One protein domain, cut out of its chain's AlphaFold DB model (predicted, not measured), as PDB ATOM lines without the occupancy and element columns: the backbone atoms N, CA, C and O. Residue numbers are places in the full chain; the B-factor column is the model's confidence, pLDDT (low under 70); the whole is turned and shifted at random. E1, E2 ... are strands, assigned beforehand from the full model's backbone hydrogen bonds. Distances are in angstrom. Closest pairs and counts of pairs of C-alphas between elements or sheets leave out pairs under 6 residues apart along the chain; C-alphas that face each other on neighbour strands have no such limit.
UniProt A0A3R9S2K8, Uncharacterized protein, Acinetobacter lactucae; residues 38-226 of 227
ATOM      1  N   GLU A  38     111.643  90.140  86.698       55.41
ATOM      2  CA  GLU A  38     110.786  89.244  87.472       55.41
ATOM      3  C   GLU A  38     110.754  89.697  88.935       55.41
ATOM      4  O   GLU A  38     111.793  89.860  89.575       55.41
ATOM      5  N   TYR A  39     109.555  89.923  89.470       48.44
ATOM      6  CA  TYR A  39     109.340  90.133  90.903       48.44
ATOM      7  C   TYR A  39     108.519  88.960  91.450       48.44
ATOM      8  O   TYR A  39     107.437  88.679  90.930       48.44
ATOM      9  N   ILE A  40     109.038  88.297  92.491       48.19
ATOM     10  CA  ILE A  40     108.489  87.055  93.061       48.19
ATOM     11  C   ILE A  40     107.687  87.328  94.344       48.19
ATOM     12  O   ILE A  40     108.201  87.934  95.284       48.19
ATOM     13  N   ASP A  41     106.475  86.769  94.408       38.03
ATOM     14  CA  ASP A  41     106.058  85.901  95.519       38.03
ATOM     15  C   ASP A  41     105.502  84.597  94.914       38.03
ATOM     16  O   ASP A  41     105.111  84.577  93.746       38.03
ATOM     17  N   SER A  42     105.491  83.505  95.681       40.03
ATOM     18  CA  SER A  42     105.218  82.132  95.219       40.03
ATOM     19  C   SER A  42     103.850  81.896  94.551       40.03
ATOM     20  O   SER A  42     103.601  80.784  94.089       40.03
ATOM     21  N   TYR A  43     102.974  82.904  94.485       44.44
ATOM     22  CA  TYR A  43     101.669  82.835  93.819       44.44
ATOM     23  C   TYR A  43     101.350  84.054  92.924       44.44
ATOM     24  O   TYR A  43     100.295  84.079  92.291       44.44
ATOM     25  N   ASN A  44     102.233  85.058  92.831       50.03
ATOM     26  CA  ASN A  44     102.000  86.301  92.082       50.03
ATOM     27  C   ASN A  44     103.237  86.781  91.302       50.03
ATOM     28  O   ASN A  44     103.590  87.960  91.375       50.03
ATOM     29  N   ASN A  45     103.884  85.911  90.524       64.88
ATOM     30  CA  ASN A  45     104.976  86.338  89.645       64.88
ATOM     31  C   ASN A  45     104.468  87.376  88.636       64.88
ATOM     32  O   ASN A  45     103.707  87.071  87.714       64.88
ATOM     33  N   TYR A  46     104.884  88.626  88.832       70.12
ATOM     34  CA  TYR A  46     104.680  89.687  87.861       70.12
ATOM     35  C   TYR A  46     105.929  89.810  87.006       70.12
ATOM     36  O   TYR A  46     107.029  90.049  87.505       70.12
ATOM     37  N   THR A  47     105.723  89.780  85.700       81.81
ATOM     38  CA  THR A  47     106.687  90.293  84.740       81.81
ATOM     39  C   THR A  47     106.528  91.816  84.705       81.81
ATOM     40  O   THR A  47     105.529  92.352  84.202       81.81
ATOM     41  N   VAL A  48     107.479  92.540  85.304       81.94
ATOM     42  CA  VAL A  48     107.475  94.008  85.320       81.94
ATOM     43  C   VAL A  48     108.126  94.517  84.042       81.94
ATOM     44  O   VAL A  48     109.330  94.379  83.843       81.94
ATOM     45  N   ILE A  49     107.314  95.136  83.185       83.94
ATOM     46  CA  ILE A  49     107.770  95.741  81.929       83.94
ATOM     47  C   ILE A  49     108.261  97.169  82.194       83.94
ATOM     48  O   ILE A  49     109.296  97.586  81.685       83.94
ATOM     49  N   ASN A  50     107.516  97.931  83.001       82.62
ATOM     50  CA  ASN A  50     107.930  99.225  83.554       82.62
ATOM     51  C   ASN A  50     107.091  99.553  84.815       82.62
ATOM     52  O   ASN A  50     106.155  98.814  85.131       82.62
ATOM     53  N   PRO A  51     107.355 100.657  85.548       80.62
ATOM     54  CA  PRO A  51     106.635 100.969  86.791       80.62
ATOM     55  C   PRO A  51     105.106 101.049  86.660       80.62
ATOM     56  O   PRO A  51     104.387 100.770  87.617       80.62
ATOM     57  N   ASN A  52     104.611 101.399  85.473       84.81
ATOM     58  CA  ASN A  52     103.195 101.561  85.155       84.81
ATOM     59  C   ASN A  52     102.649 100.418  84.282       84.81
ATOM     60  O   ASN A  52     101.518 100.513  83.802       84.81
ATOM     61  N   LEU A  53     103.446  99.377  84.028       88.56
ATOM     62  CA  LEU A  53     103.079  98.264  83.165       88.56
ATOM     63  C   LEU A  53     103.615  96.944  83.718       88.56
ATOM     64  O   LEU A  53     104.817  96.677  83.672       88.56
ATOM     65  N   LYS A  54     102.708  96.112  84.224       90.44
ATOM     66  CA  LYS A  54     103.024  94.785  84.767       90.44
ATOM     67  C   LYS A  54     102.053  93.767  84.207       90.44
ATOM     68  O   LYS A  54     100.881  94.091  84.038       90.44
ATOM     69  N   ILE A  55     102.512  92.550  83.975       90.62
ATOM     70  CA  ILE A  55     101.674  91.448  83.506       90.62
ATOM     71  C   ILE A  55     101.917  90.219  84.376       90.62
ATOM     72  O   ILE A  55     103.034  90.023  84.851       90.62
ATOM     73  N   LYS A  56     100.873  89.432  84.633       88.62
ATOM     74  CA  LYS A  56     100.983  88.184  85.390       88.62
ATOM     75  C   LYS A  56      99.966  87.144  84.946       88.62
ATOM     76  O   LYS A  56      98.854  87.495  84.541       88.62
ATOM     77  N   LEU A  57     100.335  85.880  85.116       89.94
ATOM     78  CA  LEU A  57      99.397  84.766  85.191       89.94
ATOM     79  C   LEU A  57      98.709  84.793  86.564       89.94
ATOM     80  O   LEU A  57      99.346  85.076  87.577       89.94
ATOM     81  N   VAL A  58      97.406  84.543  86.599       89.12
ATOM     82  CA  VAL A  58      96.586  84.603  87.812       89.12
ATOM     83  C   VAL A  58      95.816  83.311  87.967       89.12
ATOM     84  O   VAL A  58      95.122  82.885  87.046       89.12
ATOM     85  N   ASP A  59      95.916  82.726  89.153       89.31
ATOM     86  CA  ASP A  59      95.046  81.653  89.608       89.31
ATOM     87  C   ASP A  59      93.804  82.268  90.271       89.31
ATOM     88  O   ASP A  59      93.905  82.998  91.257       89.31
ATOM     89  N   PHE A  60      92.628  82.010  89.704       89.88
ATOM     90  CA  PHE A  60      91.344  82.466  90.240       89.88
ATOM     91  C   PHE A  60      90.669  81.403  91.119       89.88
ATOM     92  O   PHE A  60      89.502  81.562  91.489       89.88
ATOM     93  N   GLY A  61      91.384  80.327  91.444       90.38
ATOM     94  CA  GLY A  61      90.913  79.224  92.261       90.38
ATOM     95  C   GLY A  61      90.186  78.147  91.464       90.38
ATOM     96  O   GLY A  61      90.089  78.167  90.235       90.38
ATOM     97  N   ASN A  62      89.651  77.178  92.196       94.56
ATOM     98  CA  ASN A  62      89.023  75.998  91.620       94.56
ATOM     99  C   ASN A  62      87.501  76.141  91.555       94.56
ATOM    100  O   ASN A  62      86.877  76.799  92.388       94.56
ATOM    101  N   ILE A  63      86.898  75.486  90.568       93.50
ATOM    102  CA  ILE A  63      85.451  75.343  90.434       93.50
ATOM    103  C   ILE A  63      85.082  73.868  90.331       93.50
ATOM    104  O   ILE A  63      85.624  73.133  89.507       93.50
ATOM    105  N   ASP A  64      84.099  73.453  91.118       94.56
ATOM    106  CA  ASP A  64      83.575  72.095  91.051       94.56
ATOM    107  C   ASP A  64      82.467  71.987  90.001       94.56
ATOM    108  O   ASP A  64      81.644  72.890  89.796       94.56
ATOM    109  N   LYS A  65      82.466  70.863  89.289       92.31
ATOM    110  CA  LYS A  65      81.523  70.538  88.225       92.31
ATOM    111  C   LYS A  65      81.013  69.115  88.380       92.31
ATOM    112  O   LYS A  65      81.622  68.251  89.004       92.31
ATOM    113  N   THR A  66      79.846  68.876  87.797       89.25
ATOM    114  CA  THR A  66      79.252  67.545  87.706       89.25
ATOM    115  C   THR A  66      78.716  67.349  86.298       89.25
ATOM    116  O   THR A  66      77.966  68.189  85.797       89.25
ATOM    117  N   LYS A  67      79.107  66.254  85.646       84.12
ATOM    118  CA  LYS A  67      78.621  65.873  84.315       84.12
ATOM    119  C   LYS A  67      78.347  64.378  84.305       84.12
ATOM    120  O   LYS A  67      79.271  63.600  84.498       84.12
ATOM    121  N   LYS A  68      77.092  63.986  84.048       81.06
ATOM    122  CA  LYS A  68      76.665  62.573  84.007       81.06
ATOM    123  C   LYS A  68      77.190  61.786  85.224       81.06
ATOM    124  O   LYS A  68      77.895  60.804  85.057       81.06
ATOM    125  N   GLU A  69      76.909  62.296  86.427       84.88
ATOM    126  CA  GLU A  69      77.309  61.725  87.734       84.88
ATOM    127  C   GLU A  69      78.810  61.772  88.075       84.88
ATOM    128  O   GLU A  69      79.177  61.588  89.235       84.88
ATOM    129  N   ILE A  70      79.681  62.129  87.128       83.69
ATOM    130  CA  ILE A  70      81.109  62.337  87.391       83.69
ATOM    131  C   ILE A  70      81.306  63.731  87.988       83.69
ATOM    132  O   ILE A  70      80.983  64.742  87.352       83.69
ATOM    133  N   LYS A  71      81.844  63.784  89.209       90.50
ATOM    134  CA  LYS A  71      82.290  65.018  89.867       90.50
ATOM    135  C   LYS A  71      83.753  65.274  89.531       90.50
ATOM    136  O   LYS A  71      84.571  64.367  89.640       90.50
ATOM    137  N   TYR A  72      84.069  66.500  89.137       91.25
ATOM    138  CA  TYR A  72      85.429  66.908  88.802       91.25
ATOM    139  C   TYR A  72      85.622  68.395  89.075       91.25
ATOM    140  O   TYR A  72      84.659  69.163  89.061       91.25
ATOM    141  N   SER A  73      86.868  68.799  89.285       93.19
ATOM    142  CA  SER A  73      87.232  70.192  89.535       93.19
ATOM    143  C   SER A  73      88.034  70.740  88.358       93.19
ATOM    144  O   SER A  73      88.844  70.034  87.753       93.19
ATOM    145  N   LEU A  74      87.805  72.007  88.031       93.75
ATOM    146  CA  LEU A  74      88.603  72.759  87.068       93.75
ATOM    147  C   LEU A  74      89.326  73.885  87.798       93.75
ATOM    148  O   LEU A  74      88.732  74.538  88.657       93.75
ATOM    149  N   LYS A  75      90.566  74.155  87.411       93.56
ATOM    150  CA  LYS A  75      91.309  75.340  87.829       93.56
ATOM    151  C   LYS A  75      90.927  76.502  86.920       93.56
ATOM    152  O   LYS A  75      91.043  76.399  85.698       93.56
ATOM    153  N   LYS A  76      90.442  77.601  87.495       94.81
ATOM    154  CA  LYS A  76      90.164  78.842  86.770       94.81
ATOM    155  C   LYS A  76      91.413  79.711  86.819       94.81
ATOM    156  O   LYS A  76      91.953  79.957  87.890       94.81
ATOM    157  N   TYR A  77      91.844  80.215  85.676       93.56
ATOM    158  CA  TYR A  77      93.038  81.045  85.599       93.56
ATOM    159  C   TYR A  77      92.888  82.110  84.507       93.56
ATOM    160  O   TYR A  77      91.901  82.123  83.770       93.56
ATOM    161  N   GLY A  78      93.843  83.025  84.404       93.25
ATOM    162  CA  GLY A  78      93.918  83.957  83.286       93.25
ATOM    163  C   GLY A  78      95.131  84.860  83.371       93.25
ATOM    164  O   GLY A  78      95.985  84.682  84.235       93.25
ATOM    165  N   VAL A  79      95.207  85.849  82.487       93.44
ATOM    166  CA  VAL A  79      96.295  86.833  82.497       93.44
ATOM    167  C   VAL A  79      95.751  88.216  82.809       93.44
ATOM    168  O   VAL A  79      94.814  88.700  82.168       93.44
ATOM    169  N   GLN A  80      96.378  88.867  83.787       93.12
ATOM    170  CA  GLN A  80      96.093  90.242  84.171       93.12
ATOM    171  C   GLN A  80      97.228  91.167  83.763       93.12
ATOM    172  O   GLN A  80      98.400  90.864  83.983       93.12
ATOM    173  N   ILE A  81      96.867  92.339  83.244       92.38
ATOM    174  CA  ILE A  81      97.809  93.405  82.925       92.38
ATOM    175  C   ILE A  81      97.450  94.680  83.689       92.38
ATOM    176  O   ILE A  81      96.367  95.246  83.541       92.38
ATOM    177  N   LEU A  82      98.370  95.147  84.533       90.56
ATOM    178  CA  LEU A  82      98.341  96.503  85.064       90.56
ATOM    179  C   LEU A  82      98.786  97.431  83.942       90.56
ATOM    180  O   LEU A  82      99.958  97.435  83.594       90.56
ATOM    181  N   ASN A  83      97.869  98.225  83.402       89.00
ATOM    182  CA  ASN A  83      98.171  99.267  82.431       89.00
ATOM    183  C   ASN A  83      97.855 100.630  83.058       89.00
ATOM    184  O   ASN A  83      96.692 101.004  83.264       89.00
ATOM    185  N   ARG A  84      98.912 101.379  83.381       85.25
ATOM    186  CA  ARG A  84      98.883 102.604  84.189       85.25
ATOM    187  C   ARG A  84      98.394 102.314  85.608       85.25
ATOM    188  O   ARG A  84      99.113 101.720  86.397       85.25
ATOM    189  N   LYS A  85      97.175 102.739  85.943       86.44
ATOM    190  CA  LYS A  85      96.575 102.605  87.284       86.44
ATOM    191  C   LYS A  85      95.408 101.618  87.318       86.44
ATOM    192  O   LYS A  85      94.666 101.583  88.294       86.44
ATOM    193  N   LYS A  86      95.172 100.889  86.225       90.25
ATOM    194  CA  LYS A  86      94.043  99.965  86.093       90.25
ATOM    195  C   LYS A  86      94.558  98.588  85.716       90.25
ATOM    196  O   LYS A  86      95.429  98.474  84.858       90.25
ATOM    197  N   VAL A  87      93.999  97.570  86.353       91.44
ATOM    198  CA  VAL A  87      94.237  96.173  86.006       91.44
ATOM    199  C   VAL A  87      93.160  95.738  85.018       91.44
ATOM    200  O   VAL A  87      91.984  96.062  85.199       91.44
ATOM    201  N   TYR A  88      93.569  95.039  83.968       93.94
ATOM    202  CA  TYR A  88      92.681  94.452  82.975       93.94
ATOM    203  C   TYR A  88      92.901  92.942  82.915       93.94
ATOM    204  O   TYR A  88      94.045  92.495  82.846       93.94
ATOM    205  N   ASN A  89      91.817  92.172  82.907       93.19
ATOM    206  CA  ASN A  89      91.830  90.762  82.544       93.19
ATOM    207  C   ASN A  89      91.906  90.695  81.016       93.19
ATOM    208  O   ASN A  89      90.989  91.148  80.320       93.19
ATOM    209  N   VAL A  90      93.025  90.180  80.505       92.81
ATOM    210  CA  VAL A  90      93.210  89.957  79.068       92.81
ATOM    211  C   VAL A  90      92.376  88.755  78.660       92.81
ATOM    212  O   VAL A  90      91.518  88.882  77.808       92.81
ATOM    213  N   PHE A  91      92.528  87.626  79.344       92.06
ATOM    214  CA  PHE A  91      91.633  86.488  79.177       92.06
ATOM    215  C   PHE A  91      91.442  85.758  80.506       92.06
ATOM    216  O   PHE A  91      92.247  85.906  81.429       92.06
ATOM    217  N   GLU A  92      90.380  84.962  80.576       92.25
ATOM    218  CA  GLU A  92      90.124  84.003  81.645       92.25
ATOM    219  C   GLU A  92      89.749  82.664  81.010       92.25
ATOM    220  O   GLU A  92      88.893  82.613  80.127       92.25
ATOM    221  N   SER A  93      90.365  81.583  81.475       93.44
ATOM    222  CA  SER A  93      90.126  80.224  80.996       93.44
ATOM    223  C   SER A  93      90.003  79.247  82.170       93.44
ATOM    224  O   SER A  93      90.056  79.620  83.350       93.44
ATOM    225  N   LYS A  94      89.735  77.985  81.841       94.31
ATOM    226  CA  LYS A  94      89.585  76.874  82.776       94.31
ATOM    227  C   LYS A  94      90.303  75.659  82.217       94.31
ATOM    228  O   LYS A  94      90.017  75.256  81.096       94.31
ATOM    229  N   VAL A  95      91.126  75.036  83.044       94.19
ATOM    230  CA  VAL A  95      91.799  73.768  82.739       94.19
ATOM    231  C   VAL A  95      91.409  72.712  83.775       94.19
ATOM    232  O   VAL A  95      90.929  73.072  84.856       94.19
ATOM    233  N   PRO A  96      91.552  71.411  83.475       93.69
ATOM    234  CA  PRO A  96      91.475  70.364  84.491       93.69
ATOM    235  C   PRO A  96      92.328  70.681  85.726       93.69
ATOM    236  O   PRO A  96      93.331  71.382  85.644       93.69
ATOM    237  N   LEU A  97      91.944  70.161  86.896       90.38
ATOM    238  CA  LEU A  97      92.736  70.370  88.116       90.38
ATOM    239  C   LEU A  97      94.167  69.810  87.985       90.38
ATOM    240  O   LEU A  97      95.098  70.353  88.569       90.38
ATOM    241  N   LYS A  98      94.336  68.737  87.205       90.81
ATOM    242  CA  LYS A  98      95.627  68.117  86.883       90.81
ATOM    243  C   LYS A  98      96.227  68.734  85.619       90.81
ATOM    244  O   LYS A  98      96.481  68.027  84.642       90.81
ATOM    245  N   SER A  99      96.408  70.047  85.640       90.38
ATOM    246  CA  SER A  99      96.997  70.794  84.536       90.38
ATOM    247  C   SER A  99      98.070  71.747  85.025       90.38
ATOM    248  O   SER A  99      97.889  72.431  86.035       90.38
ATOM    249  N   ASP A 100      99.130  71.845  84.236       90.31
ATOM    250  CA  ASP A 100     100.160  72.861  84.375       90.31
ATOM    251  C   ASP A 100      99.905  73.966  83.354       90.31
ATOM    252  O   ASP A 100      99.622  73.700  82.183       90.31
ATOM    253  N   VAL A 101      99.980  75.215  83.812       91.06
ATOM    254  CA  VAL A 101      99.815  76.395  82.963       91.06
ATOM    255  C   VAL A 101     101.064  77.247  83.073       91.06
ATOM    256  O   VAL A 101     101.427  77.681  84.165       91.06
ATOM    257  N   ASP A 102     101.683  77.501  81.931       88.00
ATOM    258  CA  ASP A 102     102.888  78.309  81.797       88.00
ATOM    259  C   ASP A 102     102.583  79.626  81.072       88.00
ATOM    260  O   ASP A 102     101.697  79.698  80.215       88.00
ATOM    261  N   PHE A 103     103.332  80.671  81.416       89.12
ATOM    262  CA  PHE A 103     103.240  82.008  80.844       89.12
ATOM    263  C   PHE A 103     104.631  82.500  80.445       89.12
ATOM    264  O   PHE A 103     105.573  82.442  81.230       89.12
ATOM    265  N   THR A 104     104.752  83.079  79.252       88.62
ATOM    266  CA  THR A 104     106.015  83.661  78.780       88.62
ATOM    267  C   THR A 104     105.759  84.991  78.085       88.62
ATOM    268  O   THR A 104     104.967  85.060  77.146       88.62
ATOM    269  N   LEU A 105     106.441  86.061  78.500       90.50
ATOM    270  CA  LEU A 105     106.444  87.316  77.746       90.50
ATOM    271  C   LEU A 105     107.332  87.151  76.506       90.50
ATOM    272  O   LEU A 105     108.514  86.866  76.640       90.50
ATOM    273  N   LEU A 106     106.771  87.354  75.313       90.69
ATOM    274  CA  LEU A 106     107.500  87.194  74.049       90.69
ATOM    275  C   LEU A 106     108.029  88.521  73.505       90.69
ATOM    276  O   LEU A 106     109.062  88.571  72.845       90.69
ATOM    277  N   TYR A 107     107.277  89.602  73.705       91.81
ATOM    278  CA  TYR A 107     107.607  90.900  73.131       91.81
ATOM    279  C   TYR A 107     106.883  92.026  73.860       91.81
ATOM    280  O   TYR A 107     105.740  91.881  74.301       91.81
ATOM    281  N   ASN A 108     107.507  93.198  73.910       92.12
ATOM    282  CA  ASN A 108     106.825  94.422  74.284       92.12
ATOM    283  C   ASN A 108     107.436  95.639  73.586       92.12
ATOM    284  O   ASN A 108     108.650  95.744  73.419       92.12
ATOM    285  N   ASP A 109     106.581  96.600  73.265       89.62
ATOM    286  CA  ASP A 109     106.959  97.942  72.847       89.62
ATOM    287  C   ASP A 109     106.033  98.979  73.518       89.62
ATOM    288  O   ASP A 109     105.348  98.698  74.504       89.62
ATOM    289  N   LYS A 110     106.028 100.217  73.016       87.31
ATOM    290  CA  LYS A 110     105.188 101.304  73.550       87.31
ATOM    291  C   LYS A 110     103.676 101.114  73.334       87.31
ATOM    292  O   LYS A 110     102.881 101.783  73.990       87.31
ATOM    293  N   ASN A 111     103.280 100.259  72.398       89.75
ATOM    294  CA  ASN A 111     101.911 100.040  71.938       89.75
ATOM    295  C   ASN A 111     101.391  98.643  72.288       89.75
ATOM    296  O   ASN A 111     100.204  98.508  72.586       89.75
ATOM    297  N   ILE A 112     102.245  97.622  72.216       93.31
ATOM    298  CA  ILE A 112     101.874  96.212  72.297       93.31
ATOM    299  C   ILE A 112     102.661  95.505  73.396       93.31
ATOM    300  O   ILE A 112     103.860  95.712  73.562       93.31
ATOM    301  N   VAL A 113     101.976  94.613  74.103       93.62
ATOM    302  CA  VAL A 113     102.577  93.549  74.914       93.62
ATOM    303  C   VAL A 113     102.091  92.233  74.341       93.62
ATOM    304  O   VAL A 113     100.887  92.056  74.178       93.62
ATOM    305  N   ALA A 114     102.999  91.322  74.034       95.00
ATOM    306  CA  ALA A 114     102.653  90.019  73.506       95.00
ATOM    307  C   ALA A 114     103.307  88.907  74.313       95.00
ATOM    308  O   ALA A 114     104.475  88.988  74.699       95.00
ATOM    309  N   PHE A 115     102.521  87.882  74.594       94.06
ATOM    310  CA  PHE A 115     102.871  86.820  75.520       94.06
ATOM    311  C   PHE A 115     102.222  85.512  75.083       94.06
ATOM    312  O   PHE A 115     101.209  85.506  74.385       94.06
ATOM    313  N   ARG A 116     102.805  84.409  75.520       94.38
ATOM    314  CA  ARG A 116     102.335  83.053  75.285       94.38
ATOM    315  C   ARG A 116     101.772  82.479  76.571       94.38
ATOM    316  O   ARG A 116     102.318  82.726  77.647       94.38
ATOM    317  N   VAL A 117     100.729  81.675  76.434       94.12
ATOM    318  CA  VAL A 117     100.265  80.768  77.480       94.12
ATOM    319  C   VAL A 117     100.262  79.353  76.934       94.12
ATOM    320  O   VAL A 117      99.837  79.131  75.796       94.12
ATOM    321  N   ARG A 118     100.762  78.414  77.735       94.00
ATOM    322  CA  ARG A 118     100.747  76.986  77.423       94.00
ATOM    323  C   ARG A 118      99.971  76.251  78.491       94.00
ATOM    324  O   ARG A 118     100.163  76.523  79.671       94.00
ATOM    325  N   GLU A 119      99.132  75.318  78.078       94.19
ATOM    326  CA  GLU A 119      98.424  74.431  78.991       94.19
ATOM    327  C   GLU A 119      98.850  72.999  78.685       94.19
ATOM    328  O   GLU A 119      98.740  72.539  77.552       94.19
ATOM    329  N   ASN A 120      99.314  72.282  79.702       92.31
ATOM    330  CA  ASN A 120      99.539  70.847  79.638       92.31
ATOM    331  C   ASN A 120      98.578  70.179  80.610       92.31
ATOM    332  O   ASN A 120      98.735  70.267  81.827       92.31
ATOM    333  N   SER A 121      97.544  69.559  80.061       92.31
ATOM    334  CA  SER A 121      96.381  69.110  80.805       92.31
ATOM    335  C   SER A 121      96.248  67.601  80.789       92.31
ATOM    336  O   SER A 121      96.343  66.975  79.738       92.31
ATOM    337  N   ASN A 122      95.938  67.020  81.946       91.88
ATOM    338  CA  ASN A 122      95.465  65.644  82.056       91.88
ATOM    339  C   ASN A 122      93.953  65.644  82.312       91.88
ATOM    340  O   ASN A 122      93.478  66.149  83.332       91.88
ATOM    341  N   ILE A 123      93.197  65.090  81.370       90.69
ATOM    342  CA  ILE A 123      91.737  65.096  81.375       90.69
ATOM    343  C   ILE A 123      91.270  63.707  81.797       90.69
ATOM    344  O   ILE A 123      91.258  62.777  80.998       90.69
ATOM    345  N   ASP A 124      90.878  63.563  83.062       88.25
ATOM    346  CA  ASP A 124      90.570  62.271  83.690       88.25
ATOM    347  C   ASP A 124      89.105  62.103  84.126       88.25
ATOM    348  O   ASP A 124      88.720  61.056  84.641       88.25
ATOM    349  N   TYR A 125      88.259  63.099  83.865       86.56
ATOM    350  CA  TYR A 125      86.819  63.075  84.155       86.56
ATOM    351  C   TYR A 125      85.966  62.546  82.986       86.56
ATOM    352  O   TYR A 125      84.767  62.823  82.881       86.56
ATOM    353  N   VAL A 126      86.584  61.791  82.080       87.19
ATOM    354  CA  VAL A 126      85.955  61.138  80.925       87.19
ATOM    355  C   VAL A 126      86.249  59.636  80.950       87.19
ATOM    356  O   VAL A 126      87.136  59.185  81.666       87.19
ATOM    357  N   LYS A 127      85.506  58.846  80.163       86.12
ATOM    358  CA  LYS A 127      85.647  57.378  80.141       86.12
ATOM    359  C   LYS A 127      87.066  56.924  79.780       86.12
ATOM    360  O   LYS A 127      87.550  55.947  80.339       86.12
ATOM    361  N   GLU A 128      87.702  57.618  78.843       87.50
ATOM    362  CA  GLU A 128      89.068  57.340  78.402       87.50
ATOM    363  C   GLU A 128      89.918  58.594  78.624       87.50
ATOM    364  O   GLU A 128      89.819  59.531  77.833       87.50
ATOM    365  N   PRO A 129      90.688  58.653  79.728       89.12
ATOM    366  CA  PRO A 129      91.547  59.791  80.017       89.12
ATOM    367  C   PRO A 129      92.583  60.050  78.923       89.12
ATOM    368  O   PRO A 129      93.140  59.107  78.350       89.12
ATOM    369  N   TYR A 130      92.856  61.327  78.667       90.94
ATOM    370  CA  TYR A 130      93.814  61.769  77.655       90.94
ATOM    371  C   TYR A 130      94.557  63.039  78.097       90.94
ATOM    372  O   TYR A 130      94.092  63.794  78.958       90.94
ATOM    373  N   LYS A 131      95.737  63.263  77.506       92.44
ATOM    374  CA  LYS A 131      96.496  64.504  77.655       92.44
ATOM    375  C   LYS A 131      96.110  65.483  76.561       92.44
ATOM    376  O   LYS A 131      95.853  65.070  75.434       92.44
ATOM    377  N   ASN A 132      96.140  66.762  76.886       94.12
ATOM    378  CA  ASN A 132      95.962  67.846  75.939       94.12
ATOM    379  C   ASN A 132      97.069  68.881  76.140       94.12
ATOM    380  O   ASN A 132      97.357  69.264  77.275       94.12
ATOM    381  N   PHE A 133      97.679  69.311  75.042       94.50
ATOM    382  CA  PHE A 133      98.651  70.392  75.020       94.50
ATOM    383  C   PHE A 133      98.124  71.535  74.165       94.50
ATOM    384  O   PHE A 133      97.882  71.354  72.967       94.50
ATOM    385  N   THR A 134      97.998  72.717  74.761       96.00
ATOM    386  CA  THR A 134      97.671  73.946  74.039       96.00
ATOM    387  C   THR A 134      98.801  74.955  74.144       96.00
ATOM    388  O   THR A 134      99.505  75.040  75.152       96.00
ATOM    389  N   ALA A 135      98.978  75.740  73.087       95.25
ATOM    390  CA  ALA A 135      99.807  76.930  73.113       95.25
ATOM    391  C   ALA A 135      99.104  78.037  72.334       95.25
ATOM    392  O   ALA A 135      98.861  77.896  71.132       95.25
ATOM    393  N   ASN A 136      98.813  79.143  73.015       95.75
ATOM    394  CA  ASN A 136      98.184  80.320  72.425       95.75
ATOM    395  C   ASN A 136      99.053  81.548  72.676       95.75
ATOM    396  O   ASN A 136      99.677  81.697  73.732       95.75
ATOM    397  N   VAL A 137      99.072  82.449  71.701       95.75
ATOM    398  CA  VAL A 137      99.786  83.722  71.783       95.75
ATOM    399  C   VAL A 137      98.785  84.854  71.796       95.75
ATOM    400  O   VAL A 137      97.859  84.899  70.996       95.75
ATOM    401  N   TYR A 138      99.000  85.805  72.684       96.69
ATOM    402  CA  TYR A 138      98.140  86.956  72.858       96.69
ATOM    403  C   TYR A 138      98.910  88.217  72.515       96.69
ATOM    404  O   TYR A 138     100.059  88.375  72.923       96.69
ATOM    405  N   PHE A 139      98.261  89.141  71.812       96.69
ATOM    406  CA  PHE A 139      98.788  90.483  71.573       96.69
ATOM    407  C   PHE A 139      97.848  91.487  72.211       96.69
ATOM    408  O   PHE A 139      96.732  91.682  71.737       96.69
ATOM    409  N   TYR A 140      98.298  92.146  73.268       95.81
ATOM    410  CA  TYR A 140      97.559  93.171  73.982       95.81
ATOM    411  C   TYR A 140      97.938  94.568  73.491       95.81
ATOM    412  O   TYR A 140      99.092  94.984  73.589       95.81
ATOM    413  N   ASN A 141      96.956  95.329  73.014       94.56
ATOM    414  CA  ASN A 141      97.113  96.731  72.656       94.56
ATOM    415  C   ASN A 141      96.933  97.634  73.886       94.56
ATOM    416  O   ASN A 141      95.815  97.838  74.369       94.56
ATOM    417  N   LEU A 142      98.033  98.242  74.335       92.56
ATOM    418  CA  LEU A 142      98.120  99.119  75.508       92.56
ATOM    419  C   LEU A 142      97.281 100.399  75.389       92.56
ATOM    420  O   LEU A 142      96.944 101.012  76.402       92.56
ATOM    421  N   ILE A 143      96.953 100.824  74.169       91.62
ATOM    422  CA  ILE A 143      96.200 102.058  73.915       91.62
ATOM    423  C   ILE A 143      94.701 101.758  73.873       91.62
ATOM    424  O   ILE A 143      93.906 102.428  74.529       91.62
ATOM    425  N   LYS A 144      94.315 100.739  73.101       91.88
ATOM    426  CA  LYS A 144      92.914 100.372  72.854       91.88
ATOM    427  C   LYS A 144      92.330  99.477  73.954       91.88
ATOM    428  O   LYS A 144      91.115  99.322  73.989       91.88
ATOM    429  N   ASN A 145      93.167  98.897  74.823       91.06
ATOM    430  CA  ASN A 145      92.798  97.854  75.795       91.06
ATOM    431  C   ASN A 145      91.998  96.721  75.132       91.06
ATOM    432  O   ASN A 145      90.971  96.260  75.626       91.06
ATOM    433  N   LYS A 146      92.471  96.323  73.953       93.44
ATOM    434  CA  LYS A 146      91.973  95.182  73.194       93.44
ATOM    435  C   LYS A 146      93.114  94.212  73.003       93.44
ATOM    436  O   LYS A 146      94.267  94.641  72.951       93.44
ATOM    437  N   PHE A 147      92.795  92.947  72.842       95.12
ATOM    438  CA  PHE A 147      93.773  91.933  72.515       95.12
ATOM    439  C   PHE A 147      93.289  91.070  71.360       95.12
ATOM    440  O   PHE A 147      92.100  91.048  71.055       95.12
ATOM    441  N   ILE A 148      94.219  90.389  70.710       96.19
ATOM    442  CA  ILE A 148      93.915  89.257  69.837       96.19
ATOM    443  C   ILE A 148      94.511  88.001  70.461       96.19
ATOM    444  O   ILE A 148      95.529  88.079  71.155       96.19
ATOM    445  N   GLU A 149      93.878  86.869  70.196       95.81
ATOM    446  CA  GLU A 149      94.391  85.538  70.492       95.81
ATOM    447  C   GLU A 149      94.754  84.859  69.170       95.81
ATOM    448  O   GLU A 149      93.974  84.862  68.216       95.81
ATOM    449  N   LEU A 150      95.959  84.310  69.110       95.94
ATOM    450  CA  LEU A 150      96.458  83.471  68.037       95.94
ATOM    451  C   LEU A 150      96.568  82.045  68.591       95.94
ATOM    452  O   LEU A 150      97.507  81.775  69.347       95.94
ATOM    453  N   PRO A 151      95.647  81.135  68.238       94.50
ATOM    454  CA  PRO A 151      95.789  79.731  68.586       94.50
ATOM    455  C   PRO A 151      96.929  79.122  67.764       94.50
ATOM    456  O   PRO A 151      96.883  79.142  66.535       94.50
ATOM    457  N   VAL A 152      97.974  78.623  68.429       95.06
ATOM    458  CA  VAL A 152      99.176  78.093  67.756       95.06
ATOM    459  C   VAL A 152      99.145  76.574  67.708       95.06
ATOM    460  O   VAL A 152      99.441  75.984  66.671       95.06
ATOM    461  N   LEU A 153      98.774  75.934  68.814       95.19
ATOM    462  CA  LEU A 153      98.710  74.483  68.921       95.19
ATOM    463  C   LEU A 153      97.567  74.076  69.845       95.19
ATOM    464  O   LEU A 153      97.388  74.657  70.910       95.19
ATOM    465  N   ASN A 154      96.829  73.049  69.436       95.12
ATOM    466  CA  ASN A 154      95.926  72.284  70.280       95.12
ATOM    467  C   ASN A 154      96.078  70.808  69.894       95.12
ATOM    468  O   ASN A 154      95.711  70.425  68.783       95.12
ATOM    469  N   SER A 155      96.682  70.006  70.768       94.56
ATOM    470  CA  SER A 155      97.037  68.615  70.491       94.56
ATOM    471  C   SER A 155      96.520  67.703  71.591       94.56
ATOM    472  O   SER A 155      96.963  67.788  72.735       94.56
ATOM    473  N   ASP A 156      95.607  66.808  71.226       93.31
ATOM    474  CA  ASP A 156      95.130  65.735  72.094       93.31
ATOM    475  C   ASP A 156      95.983  64.479  71.903       93.31
ATOM    476  O   ASP A 156      96.352  64.115  70.783       93.31
ATOM    477  N   SER A 157      96.275  63.776  72.995       90.12
ATOM    478  CA  SER A 157      96.941  62.481  72.924       90.12
ATOM    479  C   SER A 157      95.966  61.430  72.407       90.12
ATOM    480  O   SER A 157      94.941  61.181  73.043       90.12
ATOM    481  N   GLU A 158      96.319  60.742  71.328       79.44
ATOM    482  CA  GLU A 158      95.515  59.615  70.835       79.44
ATOM    483  C   GLU A 158      95.768  58.324  71.643       79.44
ATOM    484  O   GLU A 158      94.892  57.470  71.751       79.44
ATOM    485  N   ASP A 159      96.929  58.209  72.301       66.94
ATOM    486  CA  ASP A 159      97.354  57.018  73.050       66.94
ATOM    487  C   ASP A 159      97.208  57.180  74.574       66.94
ATOM    488  O   ASP A 159      98.209  57.204  75.299       66.94
ATOM    489  N   LYS A 160      95.969  57.285  75.080       62.66
ATOM    490  CA  LYS A 160      95.616  57.148  76.517       62.66
ATOM    491  C   LYS A 160      96.622  57.792  77.499       62.66
ATOM    492  O   LYS A 160      97.096  57.110  78.407       62.66
ATOM    493  N   ASN A 161      96.966  59.074  77.319       59.69
ATOM    494  CA  ASN A 161      97.900  59.879  78.144       59.69
ATOM    495  C   ASN A 161      99.404  59.870  77.804       59.69
ATOM    496  O   ASN A 161     100.188  60.380  78.613       59.69
ATOM    497  N   LYS A 162      99.873  59.337  76.672       71.75
ATOM    498  CA  LYS A 162     101.336  59.254  76.468       71.75
ATOM    499  C   LYS A 162     101.982  60.537  75.949       71.75
ATOM    500  O   LYS A 162     102.829  61.091  76.650       71.75
ATOM    501  N   SER A 163     101.574  61.031  74.784       86.06
ATOM    502  CA  SER A 163     102.286  62.124  74.112       86.06
ATOM    503  C   SER A 163     101.346  63.016  73.309       86.06
ATOM    504  O   SER A 163     100.320  62.556  72.813       86.06
ATOM    505  N   THR A 164     101.727  64.280  73.190       91.94
ATOM    506  CA  THR A 164     101.086  65.319  72.380       91.94
ATOM    507  C   THR A 164     102.158  65.972  71.521       91.94
ATOM    508  O   THR A 164     103.348  65.892  71.842       91.94
ATOM    509  N   ASP A 165     101.755  66.639  70.446       92.69
ATOM    510  CA  ASP A 165     102.657  67.550  69.749       92.69
ATOM    511  C   ASP A 165     103.091  68.661  70.718       92.69
ATOM    512  O   ASP A 165     102.363  69.000  71.657       92.69
ATOM    513  N   ILE A 166     104.285  69.215  70.505       91.12
ATOM    514  CA  ILE A 166     104.852  70.243  71.385       91.12
ATOM    515  C   ILE A 166     105.288  71.470  70.595       91.12
ATOM    516  O   ILE A 166     105.785  71.368  69.469       91.12
ATOM    517  N   LEU A 167     105.148  72.638  71.217       92.50
ATOM    518  CA  LEU A 167     105.798  73.857  70.756       92.50
ATOM    519  C   LEU A 167     107.279  73.787  71.142       92.50
ATOM    520  O   LEU A 167     107.595  73.871  72.319       92.50
ATOM    521  N   GLN A 168     108.169  73.621  70.164       90.19
ATOM    522  CA  GLN A 168     109.614  73.496  70.398       90.19
ATOM    523  C   GLN A 168     110.297  74.853  70.622       90.19
ATOM    524  O   GLN A 168     111.366  74.920  71.224       90.19
ATOM    525  N   GLY A 169     109.699  75.919  70.093       87.44
ATOM    526  CA  GLY A 169     110.180  77.284  70.233       87.44
ATOM    527  C   GLY A 169     109.342  78.248  69.408       87.44
ATOM    528  O   GLY A 169     108.762  77.875  68.380       87.44
ATOM    529  N   ASP A 170     109.277  79.489  69.865       92.69
ATOM    530  CA  ASP A 170     108.609  80.574  69.175       92.69
ATOM    531  C   ASP A 170     109.265  81.920  69.449       92.69
ATOM    532  O   ASP A 170     109.967  82.123  70.433       92.69
ATOM    533  N   GLN A 171     109.032  82.847  68.532       91.12
ATOM    534  CA  GLN A 171     109.546  84.198  68.622       91.12
ATOM    535  C   GLN A 171     108.563  85.178  68.007       91.12
ATOM    536  O   GLN A 171     107.847  84.887  67.042       91.12
ATOM    537  N   LEU A 172     108.593  86.391  68.541       93.44
ATOM    538  CA  LEU A 172     107.869  87.518  67.998       93.44
ATOM    539  C   LEU A 172     108.834  88.668  67.731       93.44
ATOM    540  O   LEU A 172     109.631  89.046  68.586       93.44
ATOM    541  N   THR A 173     108.743  89.231  66.531       93.00
ATOM    542  CA  THR A 173     109.572  90.358  66.093       93.00
ATOM    543  C   THR A 173     108.715  91.464  65.488       93.00
ATOM    544  O   THR A 173     107.589  91.224  65.046       93.00
ATOM    545  N   PHE A 174     109.251  92.684  65.460       93.50
ATOM    546  CA  PHE A 174     108.624  93.828  64.803       93.50
ATOM    547  C   PHE A 174     109.505  94.344  63.661       93.50
ATOM    548  O   PHE A 174     110.631  94.790  63.882       93.50
ATOM    549  N   ASP A 175     108.978  94.310  62.438       92.31
ATOM    550  CA  ASP A 175     109.578  94.942  61.265       92.31
ATOM    551  C   ASP A 175     109.136  96.410  61.217       92.31
ATOM    552  O   ASP A 175     108.033  96.737  60.770       92.31
ATOM    553  N   SER A 176     110.011  97.308  61.673       89.56
ATOM    554  CA  SER A 176     109.746  98.749  61.710       89.56
ATOM    555  C   SER A 176     109.636  99.393  60.328       89.56
ATOM    556  O   SER A 176     108.970 100.420  60.200       89.56
ATOM    557  N   LYS A 177     110.230  98.795  59.286       92.75
ATOM    558  CA  LYS A 177     110.139  99.305  57.908       92.75
ATOM    559  C   LYS A 177     108.760  99.037  57.320       92.75
ATOM    560  O   LYS A 177     108.247  99.859  56.567       92.75
ATOM    561  N   LYS A 178     108.163  97.893  57.665       93.56
ATOM    562  CA  LYS A 178     106.827  97.495  57.193       93.56
ATOM    563  C   LYS A 178     105.705  97.818  58.177       93.56
ATOM    564  O   LYS A 178     104.539  97.751  57.800       93.56
ATOM    565  N   GLY A 179     106.037  98.143  59.426       93.19
ATOM    566  CA  GLY A 179     105.060  98.324  60.499       93.19
ATOM    567  C   GLY A 179     104.304  97.032  60.817       93.19
ATOM    568  O   GLY A 179     103.085  97.066  61.003       93.19
ATOM    569  N   GLN A 180     105.009  95.897  60.815       95.69
ATOM    570  CA  GLN A 180     104.424  94.561  60.938       95.69
ATOM    571  C   GLN A 180     105.001  93.796  62.125       95.69
ATOM    572  O   GLN A 180     106.207  93.806  62.351       95.69
ATOM    573  N   TYR A 181     104.137  93.081  62.835       95.69
ATOM    574  CA  TYR A 181     104.532  92.082  63.820       95.69
ATOM    575  C   TYR A 181     104.600  90.715  63.142       95.69
ATOM    576  O   TYR A 181     103.669  90.336  62.432       95.69
ATOM    577  N   ILE A 182     105.691  89.981  63.346       96.12
ATOM    578  CA  ILE A 182     105.931  88.675  62.730       96.12
ATOM    579  C   ILE A 182     106.136  87.652  63.842       96.12
ATOM    580  O   ILE A 182     107.165  87.665  64.521       96.12
ATOM    581  N   TYR A 183     105.154  86.770  64.000       96.31
ATOM    582  CA  TYR A 183     105.228  85.607  64.871       96.31
ATOM    583  C   TYR A 183     105.727  84.394  64.085       96.31
ATOM    584  O   TYR A 183     105.242  84.124  62.981       96.31
ATOM    585  N   LEU A 184     106.686  83.674  64.657       95.75
ATOM    586  CA  LEU A 184     107.223  82.425  64.129       95.75
ATOM    587  C   LEU A 184     107.213  81.375  65.234       95.75
ATOM    588  O   LEU A 184     107.625  81.672  66.349       95.75
ATOM    589  N   ALA A 185     106.795  80.157  64.908       95.38
ATOM    590  CA  ALA A 185     106.785  79.031  65.835       95.38
ATOM    591  C   ALA A 185     107.179  77.736  65.135       95.38
ATOM    592  O   ALA A 185     106.894  77.558  63.952       95.38
ATOM    593  N   ASN A 186     107.788  76.821  65.881       95.19
ATOM    594  CA  ASN A 186     108.111  75.473  65.434       95.19
ATOM    595  C   ASN A 186     107.355  74.459  66.293       95.19
ATOM    596  O   ASN A 186     107.543  74.404  67.508       95.19
ATOM    597  N   ILE A 187     106.520  73.644  65.657       93.81
ATOM    598  CA  ILE A 187     105.778  72.563  66.306       93.81
ATOM    599  C   ILE A 187     106.424  71.242  65.935       93.81
ATOM    600  O   ILE A 187     106.575  70.935  64.753       93.81
ATOM    601  N   LYS A 188     106.780  70.444  66.938       93.62
ATOM    602  CA  LYS A 188     107.288  69.092  66.740       93.62
ATOM    603  C   LYS A 188     106.153  68.094  66.910       93.62
ATOM    604  O   LYS A 188     105.557  67.999  67.981       93.62
ATOM    605  N   SER A 189     105.903  67.322  65.857       91.94
ATOM    606  CA  SER A 189     104.928  66.241  65.896       91.94
ATOM    607  C   SER A 189     105.437  65.084  66.754       91.94
ATOM    608  O   SER A 189     106.537  64.582  66.508       91.94
ATOM    609  N   TYR A 190     104.639  64.598  67.704       89.00
ATOM    610  CA  TYR A 190     105.033  63.453  68.533       89.00
ATOM    611  C   TYR A 190     105.062  62.150  67.731       89.00
ATOM    612  O   TYR A 190     105.941  61.315  67.930       89.00
ATOM    613  N   LYS A 191     104.126  61.989  66.786       88.31
ATOM    614  CA  LYS A 191     103.998  60.777  65.965       88.31
ATOM    615  C   LYS A 191     105.145  60.618  64.985       88.31
ATOM    616  O   LYS A 191     105.637  59.518  64.766       88.31
ATOM    617  N   THR A 192     105.510  61.716  64.329       90.75
ATOM    618  CA  THR A 192     106.448  61.673  63.199       90.75
ATOM    619  C   THR A 192     107.822  62.232  63.536       90.75
ATOM    620  O   THR A 192     108.748  62.073  62.746       90.75
ATOM    621  N   GLY A 193     107.958  62.942  64.658       89.44
ATOM    622  CA  GLY A 193     109.153  63.706  65.011       89.44
ATOM    623  C   GLY A 193     109.419  64.917  64.110       89.44
ATOM    624  O   GLY A 193     110.373  65.651  64.366       89.44
ATOM    625  N   LYS A 194     108.611  65.135  63.059       94.19
ATOM    626  CA  LYS A 194     108.798  66.222  62.093       94.19
ATOM    627  C   LYS A 194     108.460  67.568  62.716       94.19
ATOM    628  O   LYS A 194     107.539  67.669  63.523       94.19
ATOM    629  N   ILE A 195     109.185  68.594  62.284       93.44
ATOM    630  CA  ILE A 195     108.963  69.976  62.696       93.44
ATOM    631  C   ILE A 195     108.154  70.690  61.613       93.44
ATOM    632  O   ILE A 195     108.531  70.675  60.439       93.44
ATOM    633  N   GLN A 196     107.059  71.322  62.015       93.88
ATOM    634  CA  GLN A 196     106.269  72.227  61.194       93.88
ATOM    635  C   GLN A 196     106.488  73.661  61.670       93.88
ATOM    636  O   GLN A 196     106.288  73.968  62.843       93.88
ATOM    637  N   SER A 197     106.853  74.551  60.749       94.19
ATOM    638  CA  SER A 197     106.980  75.976  61.048       94.19
ATOM    639  C   SER A 197     105.679  76.722  60.751       94.19
ATOM    640  O   SER A 197     105.114  76.617  59.660       94.19
ATOM    641  N   ILE A 198     105.233  77.521  61.713       94.31
ATOM    642  CA  ILE A 198     104.116  78.456  61.594       94.31
ATOM    643  C   ILE A 198     104.681  79.862  61.470       94.31
ATOM    644  O   ILE A 198     105.617  80.241  62.176       94.31
ATOM    645  N   LYS A 199     104.069  80.655  60.595       96.69
ATOM    646  CA  LYS A 199     104.311  82.085  60.486       96.69
ATOM    647  C   LYS A 199     102.989  82.828  60.471       96.69
ATOM    648  O   LYS A 199     102.126  82.514  59.656       96.69
ATOM    649  N   THR A 200     102.881  83.859  61.297       97.38
ATOM    650  CA  THR A 200     101.748  84.786  61.282       97.38
ATOM    651  C   THR A 200     102.255  86.218  61.246       97.38
ATOM    652  O   THR A 200     103.185  86.574  61.968       97.38
ATOM    653  N   ILE A 201     101.663  87.045  60.389       97.38
ATOM    654  CA  ILE A 201     102.010  88.453  60.224       97.38
ATOM    655  C   ILE A 201     100.792  89.301  60.571       97.38
ATOM    656  O   ILE A 201      99.724  89.130  59.987       97.38
ATOM    657  N   PHE A 202     100.982  90.266  61.465       96.62
ATOM    658  CA  PHE A 202      99.989  91.276  61.807       96.62
ATOM    659  C   PHE A 202     100.466  92.663  61.389       96.62
ATOM    660  O   PHE A 202     101.659  92.963  61.450       96.62
ATOM    661  N   ASN A 203      99.541  93.544  61.012       94.44
ATOM    662  CA  ASN A 203      99.859  94.967  60.905       94.44
ATOM    663  C   ASN A 203      99.916  95.629  62.298       94.44
ATOM    664  O   ASN A 203      99.564  95.030  63.315       94.44
ATOM    665  N   SER A 204     100.303  96.901  62.345       89.69
ATOM    666  CA  SER A 204     100.366  97.700  63.579       89.69
ATOM    667  C   SER A 204      99.031  97.841  64.332       89.69
ATOM    668  O   SER A 204      99.018  98.170  65.519       89.69
ATOM    669  N   ASN A 205      97.900  97.573  63.672       89.75
ATOM    670  CA  ASN A 205      96.568  97.547  64.276       89.75
ATOM    671  C   ASN A 205      96.155  96.158  64.790       89.75
ATOM    672  O   ASN A 205      95.014  96.019  65.231       89.75
ATOM    673  N   LEU A 206      97.061  95.174  64.763       92.81
ATOM    674  CA  LEU A 206      96.814  93.766  65.092       92.81
ATOM    675  C   LEU A 206      95.811  93.072  64.155       92.81
ATOM    676  O   LEU A 206      95.179  92.093  64.536       92.81
ATOM    677  N   GLN A 207      95.650  93.560  62.923       94.06
ATOM    678  CA  GLN A 207      94.901  92.825  61.903       94.06
ATOM    679  C   GLN A 207      95.818  91.785  61.264       94.06
ATOM    680  O   GLN A 207      96.943  92.114  60.872       94.06
ATOM    681  N   CYS A 208      95.339  90.544  61.165       96.31
ATOM    682  CA  CYS A 208      96.060  89.457  60.513       96.31
ATOM    683  C   CYS A 208      96.195  89.753  59.016       96.31
ATOM    684  O   CYS A 208      95.200  89.972  58.328       96.31
ATOM    685  N   ILE A 209      97.433  89.805  58.532       96.19
ATOM    686  CA  ILE A 209      97.765  89.959  57.111       96.19
ATOM    687  C   ILE A 209      97.884  88.578  56.471       96.19
ATOM    688  O   ILE A 209      97.385  88.353  55.372       96.19
ATOM    689  N   SER A 210      98.573  87.661  57.151       96.50
ATOM    690  CA  SER A 210      98.731  86.277  56.717       96.50
ATOM    691  C   SER A 210      99.038  85.372  57.903       96.50
ATOM    692  O   SER A 210      99.682  85.795  58.864       96.50
ATOM    693  N   SER A 211      98.609  84.116  57.825       95.25
ATOM    694  CA  SER A 211      98.974  83.073  58.779       95.25
ATOM    695  C   SER A 211      99.059  81.722  58.083       95.25
ATOM    696  O   SER A 211      98.215  81.413  57.243       95.25
ATOM    697  N   THR A 212     100.028  80.893  58.473       94.19
ATOM    698  CA  THR A 212     100.058  79.470  58.102       94.19
ATOM    699  C   THR A 212      98.797  78.728  58.563       94.19
ATOM    700  O   THR A 212      98.395  77.775  57.904       94.19
ATOM    701  N   LEU A 213      98.173  79.157  59.669       89.69
ATOM    702  CA  LEU A 213      96.977  78.527  60.247       89.69
ATOM    703  C   LEU A 213      95.655  79.194  59.824       89.69
ATOM    704  O   LEU A 213      94.597  78.799  60.306       89.69
ATOM    705  N   GLY A 214      95.707  80.184  58.929       92.88
ATOM    706  CA  GLY A 214      94.545  80.997  58.560       92.88
ATOM    707  C   GLY A 214      94.337  82.210  59.474       92.88
ATOM    708  O   GLY A 214      94.821  82.270  60.603       92.88
ATOM    709  N   CYS A 215      93.662  83.232  58.947       93.75
ATOM    710  CA  CYS A 215      93.376  84.480  59.668       93.75
ATOM    711  C   CYS A 215      91.918  84.562  60.151       93.75
ATOM    712  O   CYS A 215      91.568  85.491  60.878       93.75
ATOM    713  N   GLU A 216      91.058  83.631  59.732       89.06
ATOM    714  CA  GLU A 216      89.598  83.706  59.859       89.06
ATOM    715  C   GLU A 216      89.132  83.691  61.318       89.06
ATOM    716  O   GLU A 216      88.094  84.259  61.652       89.06
ATOM    717  N   THR A 217      89.908  83.054  62.194       81.00
ATOM    718  CA  THR A 217      89.595  82.887  63.617       81.00
ATOM    719  C   THR A 217      90.201  83.974  64.504       81.00
ATOM    720  O   THR A 217      89.904  84.016  65.698       81.00
ATOM    721  N   ILE A 218      91.017  84.881  63.952       90.19
ATOM    722  CA  ILE A 218      91.741  85.887  64.736       90.19
ATOM    723  C   ILE A 218      90.955  87.200  64.759       90.19
ATOM    724  O   ILE A 218      90.954  87.979  63.804       90.19
ATOM    725  N   GLY A 219      90.304  87.460  65.891       87.38
ATOM    726  CA  GLY A 219      89.502  88.658  66.130       87.38
ATOM    727  C   GLY A 219      89.985  89.468  67.330       87.38
ATOM    728  O   GLY A 219      90.521  88.928  68.294       87.38
ATOM    729  N   ALA A 220      89.772  90.786  67.284       91.56
ATOM    730  CA  ALA A 220      90.082  91.668  68.406       91.56
ATOM    731  C   ALA A 220      88.979  91.621  69.471       91.56
ATOM    732  O   ALA A 220      87.835  91.998  69.213       91.56
ATOM    733  N   LEU A 221      89.355  91.243  70.687       92.94
ATOM    734  CA  LEU A 221      88.497  91.152  71.860       92.94
ATOM    735  C   LEU A 221      88.801  92.289  72.850       92.94
ATOM    736  O   LEU A 221      89.944  92.748  72.947       92.94
ATOM    737  N   PRO A 222      87.795  92.804  73.577       93.06
ATOM    738  CA  PRO A 222      88.022  93.791  74.622       93.06
ATOM    739  C   PRO A 222      88.620  93.128  75.864       93.06
ATOM    740  O   PRO A 222      88.125  92.099  76.317       93.06
ATOM    741  N   ALA A 223      89.631  93.754  76.464       93.00
ATOM    742  CA  ALA A 223      90.050  93.377  77.805       93.00
ATOM    743  C   ALA A 223      89.091  93.980  78.832       93.00
ATOM    744  O   ALA A 223      88.665  95.136  78.715       93.00
ATOM    745  N   THR A 224      88.742  93.201  79.848       93.31
ATOM    746  CA  THR A 224      87.797  93.638  80.878       93.31
ATOM    747  C   THR A 224      88.560  94.229  82.046       93.31
ATOM    748  O   THR A 224      89.645  93.773  82.390       93.31
ATOM    749  N   LYS A 225      88.046  95.300  82.648       89.75
ATOM    750  CA  LYS A 225      88.679  95.865  83.840       89.75
ATOM    751  C   LYS A 225      88.514  94.860  84.986       89.75
ATOM    752  O   LYS A 225      87.393  94.430  85.238       89.75
ATOM    753  N   ALA A 226      89.605  94.512  85.664       82.81
ATOM    754  CA  ALA A 226      89.524  93.717  86.882       82.81
ATOM    755  C   ALA A 226      88.829  94.545  87.975       82.81
ATOM    756  O   ALA A 226      89.081  95.754  88.088       82.81
TER     757      ALA A 226
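This is residues 38 to 226 of the 227 residues of an uncharacterized protein of Acinetobacter lactucae (UniProt A0A3R9S2K8). Three antiparallel sheets are stacked face to face like slabs, with E5 to E8 in the middle, E1 to E4 over one of its faces and E9 to E12 over the other. From the third sheet the chain folds back, with E13 along the edge of the middle sheet beside E8 and residues 224 to 225 beside E4 of the first. The 189 printed residues, all strand by class, hold thirteen named strands, E1 to E13, and no named helix; the sheet orders are E1 E2 E3 E4, E5 E6 E7 E8 E13 and E9 E10 E11 E12. The whole is compact, with a radius of gyration of the C-alphas of 17.5 A and spans of 52 by 39 by 30 A.

E1, residues 46 to 50, begins at C-alpha 46 (104.680, 89.687, 87.861). E2, residues 53 to 67, spans 40.6 A and bends by 54 degrees at residue 64. E3, residues 70 to 83, spans 41.0 A, and E4, residues 86 to 96, 29.8 A. Then come E5, residues 99 to 108; E6, residues 112 to 123, 34.0 A; E7, residues 130 to 141, 35.5 A; and E8, residues 146 to 156, which bends by 50 degrees at residue 152. E9, residues 166 to 175, E10, residues 180 to 188, E11, residues 195 to 203, and E12, residues 208 to 211, follow. E13, residues 220 to 222, ends at C-alpha 222 (88.022, 93.791, 74.622).

E1 to E4 form a meander, each strand the antiparallel neighbour of the one before, as do E5 to E8 and E9 to E12. In the hairpin E2 and E3, N 58 and O 78 are 2.8 A apart, within hydrogen-bond range. The first and second sheets are face to face, their strands at 18 degrees; the closest C-alphas of E2 and E5, Leu 57 and Phe 103, are 6.4 A apart. In the hairpin E6 and E7, N 117 and O 136 are 2.9 A apart. Edge strand E13 is antiparallel to E8, with N 221 and O 147 at 2.8 A. The second and third sheets are face to face, their strands at 17 degrees; the closest C-alphas of E5 and E9, Leu 106 and Leu 172, are 6.1 A apart. In the hairpin E10 and E11, N 183 and O 200 are 2.8 A apart. E1 and E9 are apart.

The C-alphas farthest apart, those of Glu 69 and Lys 177, are 58.1 A apart. The printed part has no cut and no long link. Its mean pLDDT is 89.2; residues 38 to 45 and 159 to 161 are under 70.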